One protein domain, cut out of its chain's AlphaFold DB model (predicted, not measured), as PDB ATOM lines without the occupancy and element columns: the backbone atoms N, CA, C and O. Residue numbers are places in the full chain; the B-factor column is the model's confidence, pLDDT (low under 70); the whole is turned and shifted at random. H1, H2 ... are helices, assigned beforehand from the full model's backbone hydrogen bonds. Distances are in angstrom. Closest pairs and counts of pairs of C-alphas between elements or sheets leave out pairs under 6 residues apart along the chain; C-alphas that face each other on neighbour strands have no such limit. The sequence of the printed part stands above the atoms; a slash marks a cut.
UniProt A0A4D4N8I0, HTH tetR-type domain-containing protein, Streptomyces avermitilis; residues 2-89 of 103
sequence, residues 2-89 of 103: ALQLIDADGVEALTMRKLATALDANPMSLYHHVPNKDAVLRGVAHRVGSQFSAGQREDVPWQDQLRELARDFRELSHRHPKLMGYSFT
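AT A GLANCE: This is residues 2 to 89 of the 103 residues of the protein "HTH tetR-type domain-containing protein" of Streptomyces avermitilis (UniProt A0A4D4N8I0). A long, loose rod of crossed helices: H1, H4 and H6 gather loosely in the middle, the pair H2 and H3 makes one end, and an arm of residues 50 to 61 and H5 makes the other. The chain runs out along this arm after H4 and folds back through H5, the longest helix, to H6. The printed part has 88 residues with six named helices, H1 to H6 in order, and no named strand; its class is all helix. It is loose, with a radius of gyration of the C-alphas of 16.0 A and spans of 50 by 23 by 22 A.

IN THESE COORDINATES: H1, residues 2 to 9, begins at C-alpha 2 (15.919, 21.159, 4.271). H2 is residues 16 to 22 and H3 residues 27 to 33. H4, residues 37 to 49, is 18.1 A long. H5, residues 62 to 79, is 25.5 A long and begins at C-alpha 62 (0.812, 26.564, 34.168). H6, residues 81 to 87, ends at C-alpha 87 (19.515, 18.034, 18.460).

HOW THE PARTS SIT: H1 touches H6 at a steep tilt of 64 degrees, opposite ways; the closest C-alphas, of Asp 7 and Lys 82, are 6.0 A apart. H1 only just touches H4, with 3 pairs of C-alphas within 8 A, about perpendicular at 80 degrees; H4 does so with residues 40 to 44 alone, and the closest C-alphas are Leu 3 and Val 44, at 6.3 A. H2 touches H3, about perpendicular at 81 degrees, with C-alphas of Ala 20 and Pro 27 closest at 5.5 A. H5 touches no helix but is near H6, the C-alphas of Ser 77 and Met 84 being closest at 6.1 A. Every O i to N i+4 pair is within hydrogen-bond range in H1, H2, H3, H4 and H5, and 2 of 3 in H6.

THE WHOLE: The C-alphas farthest apart, of Met 28 and Pro 61, are 49.8 A apart. The printed part has no cut. The link from H4 to H5 is long, 12 residues, and residues 58 to 64, of which 62 to 64 belong to H5, stand free. Mean pLDDT of the printed part is 81.9; residues 51 to 56 are under 70.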
ATOM      1  N   ALA A   2      14.830  21.639   3.397       81.12
ATOM      2  CA  ALA A   2      15.919  21.159   4.271       81.12
ATOM      3  C   ALA A   2      15.436  20.180   5.363       81.12
ATOM      4  O   ALA A   2      16.024  19.118   5.529       81.12
ATOM      5  N   LEU A   3      14.312  20.489   6.023       83.38
ATOM      6  CA  LEU A   3      13.664  19.583   6.981       83.38
ATOM      7  C   LEU A   3      13.265  18.240   6.343       83.38
ATOM      8  O   LEU A   3      13.545  17.196   6.907       83.38
ATOM      9  N   GLN A   4      12.719  18.255   5.123       85.69
ATOM     10  CA  GLN A   4      12.337  17.032   4.401       85.69
ATOM     11  C   GLN A   4      13.552  16.154   4.072       85.69
ATOM     12  O   GLN A   4      13.472  14.938   4.198       85.69
ATOM     13  N   LEU A   5      14.684  16.755   3.686       86.44
ATOM     14  CA  LEU A   5      15.934  16.018   3.470       86.44
ATOM     15  C   LEU A   5      16.454  15.392   4.772       86.44
ATOM     16  O   LEU A   5      16.931  14.262   4.761       86.44
ATOM     17  N   ILE A   6      16.338  16.107   5.895       86.56
ATOM     18  CA  ILE A   6      16.730  15.603   7.218       86.56
ATOM     19  C   ILE A   6      15.814  14.456   7.662       86.56
ATOM     20  O   ILE A   6      16.305  13.448   8.166       86.56
ATOM     21  N   ASP A   7      14.507  14.562   7.443       86.44
ATOM     22  CA  ASP A   7      13.557  13.495   7.769       86.44
ATOM     23  C   ASP A   7      13.801  12.241   6.910       86.44
ATOM     24  O   ASP A   7      13.790  11.109   7.411       86.44
ATOM     25  N   ALA A   8      14.098  12.434   5.621       87.00
ATOM     26  CA  ALA A   8      14.340  11.352   4.671       87.00
ATOM     27  C   ALA A   8      15.678  10.636   4.907       87.00
ATOM     28  O   ALA A   8      15.694   9.413   5.047       87.00
ATOM     29  N   ASP A   9      16.779  11.373   5.059       85.75
ATOM     30  CA  ASP A   9      18.131  10.795   5.025       85.75
ATOM     31  C   ASP A   9      18.927  10.997   6.328       85.75
ATOM     32  O   ASP A   9      19.994  10.412   6.508       85.75
ATOM     33  N   GLY A  10      18.418  11.801   7.261       85.44
ATOM     34  CA  GLY A  10      19.132  12.197   8.473       85.44
ATOM     35  C   GLY A  10      20.059  13.397   8.272       85.44
ATOM     36  O   GLY A  10      20.403  13.789   7.156       85.44
ATOM     37  N   VAL A  11      20.474  13.999   9.388       84.75
ATOM     38  CA  VAL A  11      21.287  15.227   9.388       84.75
ATOM     39  C   VAL A  11      22.654  15.025   8.729       84.75
ATOM     40  O   VAL A  11      23.130  15.903   8.004       84.75
ATOM     41  N   GLU A  12      23.280  13.865   8.911       85.12
ATOM     42  CA  GLU A  12      24.594  13.575   8.323       85.12
ATOM     43  C   GLU A  12      24.564  13.564   6.795       85.12
ATOM     44  O   GLU A  12      25.476  14.074   6.144       85.12
ATOM     45  N   ALA A  13      23.462  13.099   6.212       86.31
ATOM     46  CA  ALA A  13      23.289  13.037   4.770       86.31
ATOM     47  C   ALA A  13      23.022  14.403   4.115       86.31
ATOM     48  O   ALA A  13      23.096  14.502   2.884       86.31
ATOM     49  N   LEU A  14      22.728  15.450   4.899       87.06
ATOM     50  CA  LEU A  14      22.565  16.812   4.398       87.06
ATOM     51  C   LEU A  14      23.928  17.400   4.005       87.06
ATOM     52  O   LEU A  14      24.841  17.516   4.823       87.06
ATOM     53  N   THR A  15      24.041  17.842   2.753       89.81
ATOM     54  CA  THR A  15      25.195  18.596   2.241       89.81
ATOM     55  C   THR A  15      24.711  19.866   1.550       89.81
ATOM     56  O   THR A  15      23.593  19.894   1.032       89.81
ATOM     57  N   MET A  16      25.557  20.901   1.480       90.12
ATOM     58  CA  MET A  16      25.213  22.152   0.783       90.12
ATOM     59  C   MET A  16      24.869  21.913  -0.692       90.12
ATOM     60  O   MET A  16      23.944  22.520  -1.217       90.12
ATOM     61  N   ARG A  17      25.548  20.959  -1.342       88.50
ATOM     62  CA  ARG A  17      25.256  20.562  -2.724       88.50
ATOM     63  C   ARG A  17      23.871  19.927  -2.864       88.50
ATOM     64  O   ARG A  17      23.106  20.362  -3.713       88.50
ATOM     65  N   LYS A  18      23.533  18.938  -2.023       87.75
ATOM     66  CA  LYS A  18      22.192  18.318  -2.028       87.75
ATOM     67  C   LYS A  18      21.099  19.350  -1.755       87.75
ATOM     68  O   LYS A  18      20.051  19.300  -2.387       87.75
ATOM     69  N   LEU A  19      21.354  20.285  -0.841       88.06
ATOM     70  CA  LEU A  19      20.420  21.362  -0.535       88.06
ATOM     71  C   LEU A  19      20.224  22.307  -1.729       88.06
ATOM     72  O   LEU A  19      19.085  22.614  -2.056       88.06
ATOM     73  N   ALA A  20      21.303  22.720  -2.398       87.38
ATOM     74  CA  ALA A  20      21.237  23.557  -3.597       87.38
ATOM     75  C   ALA A  20      20.433  22.876  -4.715       87.38
ATOM     76  O   ALA A  20      19.519  23.479  -5.265       87.38
ATOM     77  N   THR A  21      20.701  21.590  -4.975       89.38
ATOM     78  CA  THR A  21      19.940  20.785  -5.943       89.38
ATOM     79  C   THR A  21      18.461  20.694  -5.576       89.38
ATOM     80  O   THR A  21      17.606  20.882  -6.429       89.38
ATOM     81  N   ALA A  22      18.144  20.438  -4.306       86.25
ATOM     82  CA  ALA A  22      16.760  20.338  -3.852       86.25
ATOM     83  C   ALA A  22      16.000  21.675  -3.934       86.25
ATOM     84  O   ALA A  22      14.775  21.676  -3.977       86.25
ATOM     85  N   LEU A  23      16.712  22.804  -3.938       85.50
ATOM     86  CA  LEU A  23      16.153  24.151  -4.075       85.50
ATOM     87  C   LEU A  23      16.177  24.678  -5.517       85.50
ATOM     88  O   LEU A  23      15.798  25.827  -5.720       85.50
ATOM     89  N   ASP A  24      16.643  23.879  -6.484       86.62
ATOM     90  CA  ASP A  24      16.908  24.307  -7.867       86.62
ATOM     91  C   ASP A  24      17.741  25.606  -7.939       86.62
ATOM     92  O   ASP A  24      17.520  26.499  -8.756       86.62
ATOM     93  N   ALA A  25      18.699  25.741  -7.014       86.12
ATOM     94  CA  ALA A  25      19.500  26.942  -6.824       86.12
ATOM     95  C   ALA A  25      20.979  26.692  -7.141       86.12
ATOM     96  O   ALA A  25      21.524  25.608  -6.918       86.12
ATOM     97  N   ASN A  26      21.679  27.738  -7.588       85.44
ATOM     98  CA  ASN A  26      23.136  27.705  -7.708       85.44
ATOM     99  C   ASN A  26      23.776  27.687  -6.299       85.44
ATOM    100  O   ASN A  26      23.432  28.548  -5.479       85.44
ATOM    101  N   PRO A  27      24.750  26.794  -6.015       79.06
ATOM    102  CA  PRO A  27      25.518  26.800  -4.770       79.06
ATOM    103  C   PRO A  27      26.023  28.183  -4.341       79.06
ATOM    104  O   PRO A  27      25.960  28.508  -3.160       79.06
ATOM    105  N   MET A  28      26.464  29.021  -5.285       81.94
ATOM    106  CA  MET A  28      26.966  30.371  -4.997       81.94
ATOM    107  C   MET A  28      25.895  31.267  -4.348       81.94
ATOM    108  O   MET A  28      26.178  31.990  -3.396       81.94
ATOM    109  N   SER A  29      24.651  31.186  -4.833       82.06
ATOM    110  CA  SER A  29      23.512  31.915  -4.263       82.06
ATOM    111  C   SER A  29      23.130  31.347  -2.897       82.06
ATOM    112  O   SER A  29      22.863  32.107  -1.970       82.06
ATOM    113  N   LEU A  30      23.199  30.025  -2.727       82.25
ATOM    114  CA  LEU A  30      22.927  29.391  -1.439       82.25
ATOM    115  C   LEU A  30      23.911  29.859  -0.356       82.25
ATOM    116  O   LEU A  30      23.481  30.223   0.735       82.25
ATOM    117  N   TYR A  31      25.209  29.922  -0.672       82.69
ATOM    118  CA  TYR A  31      26.231  30.425   0.253       82.69
ATOM    119  C   TYR A  31      26.060  31.907   0.611       82.69
ATOM    120  O   TYR A  31      26.480  32.321   1.689       82.69
ATOM    121  N   HIS A  32      25.420  32.699  -0.254       82.44
ATOM    122  CA  HIS A  32      25.091  34.093   0.043       82.44
ATOM    123  C   HIS A  32      23.994  34.220   1.113       82.44
ATOM    124  O   HIS A  32      24.018  35.149   1.914       82.44
ATOM    125  N   HIS A  33      23.049  33.274   1.156       81.94
ATOM    126  CA  HIS A  33      21.968  33.260   2.147       81.94
ATOM    127  C   HIS A  33      22.347  32.542   3.444       81.94
ATOM    128  O   HIS A  33      21.883  32.920   4.518       81.94
ATOM    129  N   VAL A  34      23.166  31.491   3.355       84.88
ATOM    130  CA  VAL A  34      23.589  30.672   4.495       84.88
ATOM    131  C   VAL A  34      25.067  30.288   4.358       84.88
ATOM    132  O   VAL A  34      25.436  29.584   3.418       84.88
ATOM    133  N   PRO A  35      25.937  30.677   5.306       81.19
ATOM    134  CA  PRO A  35      27.383  30.530   5.136       81.19
ATOM    135  C   PRO A  35      27.863  29.072   5.192       81.19
ATOM    136  O   PRO A  35      28.921  28.749   4.657       81.19
ATOM    137  N   ASN A  36      27.124  28.177   5.858       84.44
ATOM    138  CA  ASN A  36      27.511  26.777   6.045       84.44
ATOM    139  C   ASN A  36      26.321  25.878   6.441       84.44
ATOM    140  O   ASN A  36      25.213  26.352   6.699       84.44
ATOM    141  N   LYS A  37      26.575  24.561   6.514       84.62
ATOM    142  CA  LYS A  37      25.598  23.540   6.936       84.62
ATOM    143  C   LYS A  37      25.045  23.812   8.338       84.62
ATOM    144  O   LYS A  37      23.849  23.640   8.546       84.62
ATOM    145  N   ASP A  38      25.873  24.270   9.277       84.62
ATOM    146  CA  ASP A  38      25.422  24.559  10.644       84.62
ATOM    147  C   ASP A  38      24.385  25.688  10.684       84.62
ATOM    148  O   ASP A  38      23.400  25.592  11.409       84.62
ATOM    149  N   ALA A  39      24.551  26.737   9.872       84.19
ATOM    150  CA  ALA A  39      23.567  27.812   9.765       84.19
ATOM    151  C   ALA A  39      22.213  27.305   9.240       84.19
ATOM    152  O   ALA A  39      21.166  27.710   9.743       84.19
ATOM    153  N   VAL A  40      22.227  26.369   8.285       86.62
ATOM    154  CA  VAL A  40      21.006  25.704   7.801       86.62
ATOM    155  C   VAL A  40      20.348  24.900   8.918       86.62
ATOM    156  O   VAL A  40      19.141  25.014   9.120       86.62
ATOM    157  N   LEU A  41      21.125  24.100   9.650       84.69
ATOM    158  CA  LEU A  41      20.605  23.271  10.738       84.69
ATOM    159  C   LEU A  41      20.001  24.124  11.853       84.69
ATOM    160  O   LEU A  41      18.912  23.803  12.322       84.69
ATOM    161  N   ARG A  42      20.645  25.239  12.223       82.62
ATOM    162  CA  ARG A  42      20.085  26.191  13.196       82.62
ATOM    163  C   ARG A  42      18.776  26.793  12.703       82.62
ATOM    164  O   ARG A  42      17.810  26.821  13.455       82.62
ATOM    165  N   GLY A  43      18.705  27.206  11.437       82.69
ATOM    166  CA  GLY A  43      17.467  27.726  10.850       82.69
ATOM    167  C   GLY A  43      16.333  26.694  10.826       82.69
ATOM    168  O   GLY A  43      15.183  27.031  11.105       82.69
ATOM    169  N   VAL A  44      16.645  25.425  10.539       84.12
ATOM    170  CA  VAL A  44      15.670  24.325  10.616       84.12
ATOM    171  C   VAL A  44      15.214  24.104  12.055       84.12
ATOM    172  O   VAL A  44      14.011  24.046  12.289       84.12
ATOM    173  N   ALA A  45      16.142  24.026  13.011       79.06
ATOM    174  CA  ALA A  45      15.820  23.842  14.423       79.06
ATOM    175  C   ALA A  45      14.969  24.994  14.971       79.06
ATOM    176  O   ALA A  45      13.957  24.731  15.606       79.06
ATOM    177  N   HIS A  46      15.300  26.248  14.650       78.56
ATOM    178  CA  HIS A  46      14.506  27.413  15.043       78.56
ATOM    179  C   HIS A  46      13.104  27.382  14.420       78.56
ATOM    180  O   HIS A  46      12.118  27.580  15.116       78.56
ATOM    181  N   ARG A  47      12.974  27.051  13.126       80.81
ATOM    182  CA  ARG A  47      11.663  26.911  12.463       80.81
ATOM    183  C   ARG A  47      10.803  25.793  13.059       80.81
ATOM    184  O   ARG A  47       9.580  25.867  13.023       80.81
ATOM    185  N   VAL A  48      11.431  24.710  13.497       77.31
ATOM    186  CA  VAL A  48      10.754  23.590  14.155       77.31
ATOM    187  C   VAL A  48      10.387  23.981  15.588       77.31
ATOM    188  O   VAL A  48       9.265  23.739  16.012       77.31
ATOM    189  N   GLY A  49      11.285  24.670  16.292       70.31
ATOM    190  CA  GLY A  49      11.067  25.192  17.636       70.31
ATOM    191  C   GLY A  49       9.994  26.277  17.710       70.31
ATOM    192  O   GLY A  49       9.223  26.301  18.654       70.31
ATOM    193  N   SER A  50       9.848  27.122  16.691       72.81
ATOM    194  CA  SER A  50       8.787  28.135  16.652       72.81
ATOM    195  C   SER A  50       7.383  27.554  16.444       72.81
ATOM    196  O   SER A  50       6.396  28.272  16.587       72.81
ATOM    197  N   GLN A  51       7.271  26.254  16.139       68.38
ATOM    198  CA  GLN A  51       5.993  25.533  16.179       68.38
ATOM    199  C   GLN A  51       5.557  25.225  17.614       68.38
ATOM    200  O   GLN A  51       4.381  24.937  17.821       68.38
ATOM    201  N   PHE A  52       6.464  25.312  18.597       66.38
ATOM    202  CA  PHE A  52       6.085  25.335  20.004       66.38
ATOM    203  C   PHE A  52       5.327  26.636  20.264       66.38
ATOM    204  O   PHE A  52       5.910  27.706  20.436       66.38
ATOM    205  N   SER A  53       4.000  26.553  20.268       59.81
ATOM    206  CA  SER A  53       3.173  27.655  20.729       59.81
ATOM    207  C   SER A  53       3.079  27.565  22.245       59.81
ATOM    208  O   SER A  53       2.311  26.788  22.794       59.81
ATOM    209  N   ALA A  54       3.884  28.366  22.930       56.66
ATOM    210  CA  ALA A  54       3.672  28.659  24.339       56.66
ATOM    211  C   ALA A  54       3.970  30.138  24.581       56.66
ATOM    212  O   ALA A  54       4.847  30.505  25.360       56.66
ATOM    213  N   GLY A  55       3.229  31.012  23.894       59.16
ATOM    214  CA  GLY A  55       2.961  32.311  24.502       59.16
ATOM    215  C   GLY A  55       2.305  32.033  25.852       59.16
ATOM    216  O   GLY A  55       1.361  31.244  25.903       59.16
ATOM    217  N   GLN A  56       2.844  32.594  26.937       62.22
ATOM    218  CA  GLN A  56       2.268  32.394  28.265       62.22
ATOM    219  C   GLN A  56       0.803  32.819  28.228       62.22
ATOM    220  O   GLN A  56       0.488  33.967  27.913       62.22
ATOM    221  N   ARG A  57      -0.087  31.870  28.505       76.19
ATOM    222  CA  ARG A  57      -1.522  32.126  28.580       76.19
ATOM    223  C   ARG A  57      -1.871  32.380  30.032       76.19
ATOM    224  O   ARG A  57      -1.874  31.450  30.835       76.19
ATOM    225  N   GLU A  58      -2.093  33.643  30.381       76.44
ATOM    226  CA  GLU A  58      -2.415  34.048  31.758       76.44
ATOM    227  C   GLU A  58      -3.717  33.405  32.268       76.44
ATOM    228  O   GLU A  58      -3.900  33.234  33.470       76.44
ATOM    229  N   ASP A  59      -4.599  32.998  31.353       86.06
ATOM    230  CA  ASP A  59      -5.890  32.365  31.612       86.06
ATOM    231  C   ASP A  59      -5.827  30.836  31.783       86.06
ATOM    232  O   ASP A  59      -6.828  30.220  32.155       86.06
ATOM    233  N   VAL A  60      -4.668  30.204  31.557       82.50
ATOM    234  CA  VAL A  60      -4.502  28.743  31.640       82.50
ATOM    235  C   VAL A  60      -3.567  28.375  32.798       82.50
ATOM    236  O   VAL A  60      -2.474  28.934  32.898       82.50
ATOM    237  N   PRO A  61      -3.906  27.397  33.661       88.88
ATOM    238  CA  PRO A  61      -2.982  26.908  34.681       88.88
ATOM    239  C   PRO A  61      -1.645  26.466  34.074       88.88
ATOM    240  O   PRO A  61      -1.606  25.747  33.074       88.88
ATOM    241  N   TRP A  62      -0.529  26.856  34.690       79.81
ATOM    242  CA  TRP A  62       0.812  26.564  34.168       79.81
ATOM    243  C   TRP A  62       1.073  25.058  33.988       79.81
ATOM    244  O   TRP A  62       1.836  24.660  33.111       79.81
ATOM    245  N   GLN A  63       0.423  24.203  34.787       84.69
ATOM    246  CA  GLN A  63       0.522  22.749  34.657       84.69
ATOM    247  C   GLN A  63      -0.096  22.252  33.348       84.69
ATOM    248  O   GLN A  63       0.420  21.313  32.743       84.69
ATOM    249  N   ASP A  64      -1.198  22.865  32.918       83.00
ATOM    250  CA  ASP A  64      -1.871  22.511  31.672       83.00
ATOM    251  C   ASP A  64      -1.096  23.047  30.469       83.00
ATOM    252  O   ASP A  64      -0.882  22.294  29.520       83.00
ATOM    253  N   GLN A  65      -0.528  24.254  30.576       77.38
ATOM    254  CA  GLN A  65       0.423  24.777  29.585       77.38
ATOM    255  C   GLN A  65       1.637  23.842  29.420       77.38
ATOM    256  O   GLN A  65       2.058  23.543  28.303       77.38
ATOM    257  N   LEU A  66       2.176  23.305  30.523       80.75
ATOM    258  CA  LEU A  66       3.288  22.350  30.479       80.75
ATOM    259  C   LEU A  66       2.887  21.009  29.842       80.75
ATOM    260  O   LEU A  66       3.682  20.404  29.122       80.75
ATOM    261  N   ARG A  67       1.664  20.525  30.093       84.06
ATOM    262  CA  ARG A  67       1.151  19.293  29.468       84.06
ATOM    263  C   ARG A  67       0.964  19.451  27.966       84.06
ATOM    264  O   ARG A  67       1.251  18.505  27.235       84.06
ATOM    265  N   GLU A  68       0.472  20.598  27.517       83.31
ATOM    266  CA  GLU A  68       0.351  20.913  26.092       83.31
ATOM    267  C   GLU A  68       1.730  20.978  25.443       83.31
ATOM    268  O   GLU A  68       1.978  20.241  24.494       83.31
ATOM    269  N   LEU A  69       2.669  21.711  26.049       79.44
ATOM    270  CA  LEU A  69       4.050  21.769  25.575       79.44
ATOM    271  C   LEU A  69       4.681  20.372  25.465       79.44
ATOM    272  O   LEU A  69       5.335  20.053  24.475       79.44
ATOM    273  N   ALA A  70       4.462  19.504  26.457       82.50
ATOM    274  CA  ALA A  70       4.954  18.130  26.427       82.50
ATOM    275  C   ALA A  70       4.296  17.281  25.321       82.50
ATOM    276  O   ALA A  70       4.958  16.416  24.739       82.50
ATOM    277  N   ARG A  71       3.008  17.503  25.014       86.12
ATOM    278  CA  ARG A  71       2.329  16.837  23.889       86.12
ATOM    279  C   ARG A  71       2.882  17.305  22.554       86.12
ATOM    280  O   ARG A  71       3.227  16.447  21.745       86.12
ATOM    281  N   ASP A  72       3.029  18.611  22.366       82.19
ATOM    282  CA  ASP A  72       3.571  19.199  21.141       82.19
ATOM    283  C   ASP A  72       4.999  18.705  20.905       82.19
ATOM    284  O   ASP A  72       5.340  18.222  19.823       82.19
ATOM    285  N   PHE A  73       5.816  18.705  21.962       81.19
ATOM    286  CA  PHE A  73       7.159  18.139  21.943       81.19
ATOM    287  C   PHE A  73       7.167  16.661  21.546       81.19
ATOM    288  O   PHE A  73       7.970  16.238  20.707       81.19
ATOM    289  N   ARG A  74       6.270  15.857  22.123       85.06
ATOM    290  CA  ARG A  74       6.162  14.430  21.813       85.06
ATOM    291  C   ARG A  74       5.734  14.194  20.365       85.06
ATOM    292  O   ARG A  74       6.334  13.363  19.688       85.06
ATOM    293  N   GLU A  75       4.719  14.901  19.885       86.75
ATOM    294  CA  GLU A  75       4.234  14.792  18.508       86.75
ATOM    295  C   GLU A  75       5.331  15.155  17.505       86.75
ATOM    296  O   GLU A  75       5.591  14.415  16.554       86.75
ATOM    297  N   LEU A  76       6.035  16.253  17.766       82.56
ATOM    298  CA  LEU A  76       7.135  16.723  16.941       82.56
ATOM    299  C   LEU A  76       8.310  15.739  16.956       82.56
ATOM    300  O   LEU A  76       8.886  15.449  15.907       82.56
ATOM    301  N   SER A  77       8.605  15.148  18.117       83.88
ATOM    302  CA  SER A  77       9.619  14.097  18.244       83.88
ATOM    303  C   SER A  77       9.286  12.862  17.414       83.88
ATOM    304  O   SER A  77      10.171  12.280  16.788       83.88
ATOM    305  N   HIS A  78       8.010  12.473  17.371       88.12
ATOM    306  CA  HIS A  78       7.552  11.370  16.532       88.12
ATOM    307  C   HIS A  78       7.568  11.716  15.040       88.12
ATOM    308  O   HIS A  78       7.835  10.839  14.221       88.12
ATOM    309  N   ARG A  79       7.308  12.978  14.682       87.00
ATOM    310  CA  ARG A  79       7.314  13.452  13.293       87.00
ATOM    311  C   ARG A  79       8.730  13.589  12.721       87.00
ATOM    312  O   ARG A  79       8.930  13.275  11.553       87.00
ATOM    313  N   HIS A  80       9.700  14.003  13.540       86.75
ATOM    314  CA  HIS A  80      11.071  14.317  13.116       86.75
ATOM    315  C   HIS A  80      12.145  13.564  13.931       86.75
ATOM    316  O   HIS A  80      13.047  14.184  14.504       86.75
ATOM    317  N   PRO A  81      12.109  12.218  13.991       87.19
ATOM    318  CA  PRO A  81      12.971  11.441  14.887       87.19
ATOM    319  C   PRO A  81      14.469  11.624  14.598       87.19
ATOM    320  O   PRO A  81      15.287  11.651  15.517       87.19
ATOM    321  N   LYS A  82      14.841  11.799  13.321       86.94
ATOM    322  CA  LYS A  82      16.239  11.994  12.902       86.94
ATOM    323  C   LYS A  82      16.777  13.380  13.249       86.94
ATOM    324  O   LYS A  82      17.971  13.517  13.503       86.94
ATOM    325  N   LEU A  83      15.907  14.390  13.269       82.62
ATOM    326  CA  LEU A  83      16.263  15.727  13.732       82.62
ATOM    327  C   LEU A  83      16.435  15.730  15.254       82.62
ATOM    328  O   LEU A  83      17.448  16.221  15.735       82.62
ATOM    329  N   MET A  84      15.507  15.116  16.000       81.44
ATOM    330  CA  MET A  84      15.589  15.075  17.466       81.44
ATOM    331  C   MET A  84      16.835  14.350  17.964       81.44
ATOM    332  O   MET A  84      17.538  14.869  18.828       81.44
ATOM    333  N   GLY A  85      17.150  13.184  17.389       81.25
ATOM    334  CA  GLY A  85      18.369  12.454  17.736       81.25
ATOM    335  C   GLY A  85      19.634  13.292  17.534       81.25
ATOM    336  O   GLY A  85      20.551  13.214  18.341       81.25
ATOM    337  N   TYR A  86      19.657  14.150  16.510       79.31
ATOM    338  CA  TYR A  86      20.755  15.086  16.289       79.31
ATOM    339  C   TYR A  86      20.766  16.235  17.308       79.31
ATOM    340  O   TYR A  86      21.799  16.494  17.925       79.31
ATOM    341  N   SER A  87      19.627  16.896  17.536       72.81
ATOM    342  CA  SER A  87      19.515  18.034  18.460       72.81
ATOM    343  C   SER A  87      19.942  17.688  19.889       72.81
ATOM    344  O   SER A  87      20.617  18.486  20.529       72.81
ATOM    345  N   PHE A  88      19.638  16.483  20.381       70.56
ATOM    346  CA  PHE A  88      20.052  16.054  21.724       70.56
ATOM    347  C   PHE A  88      21.559  15.811  21.883       70.56
ATOM    348  O   PHE A  88      22.051  15.739  23.007       70.56
ATOM    349  N   THR A  89      22.306  15.704  20.781       76.31
ATOM    350  CA  THR A  89      23.771  15.540  20.809       76.31
ATOM    351  C   THR A  89      24.525  16.870  20.732       76.31
ATOM    352  O   THR A  89      25.750  16.882  20.855       76.31
TER     353      THR A  89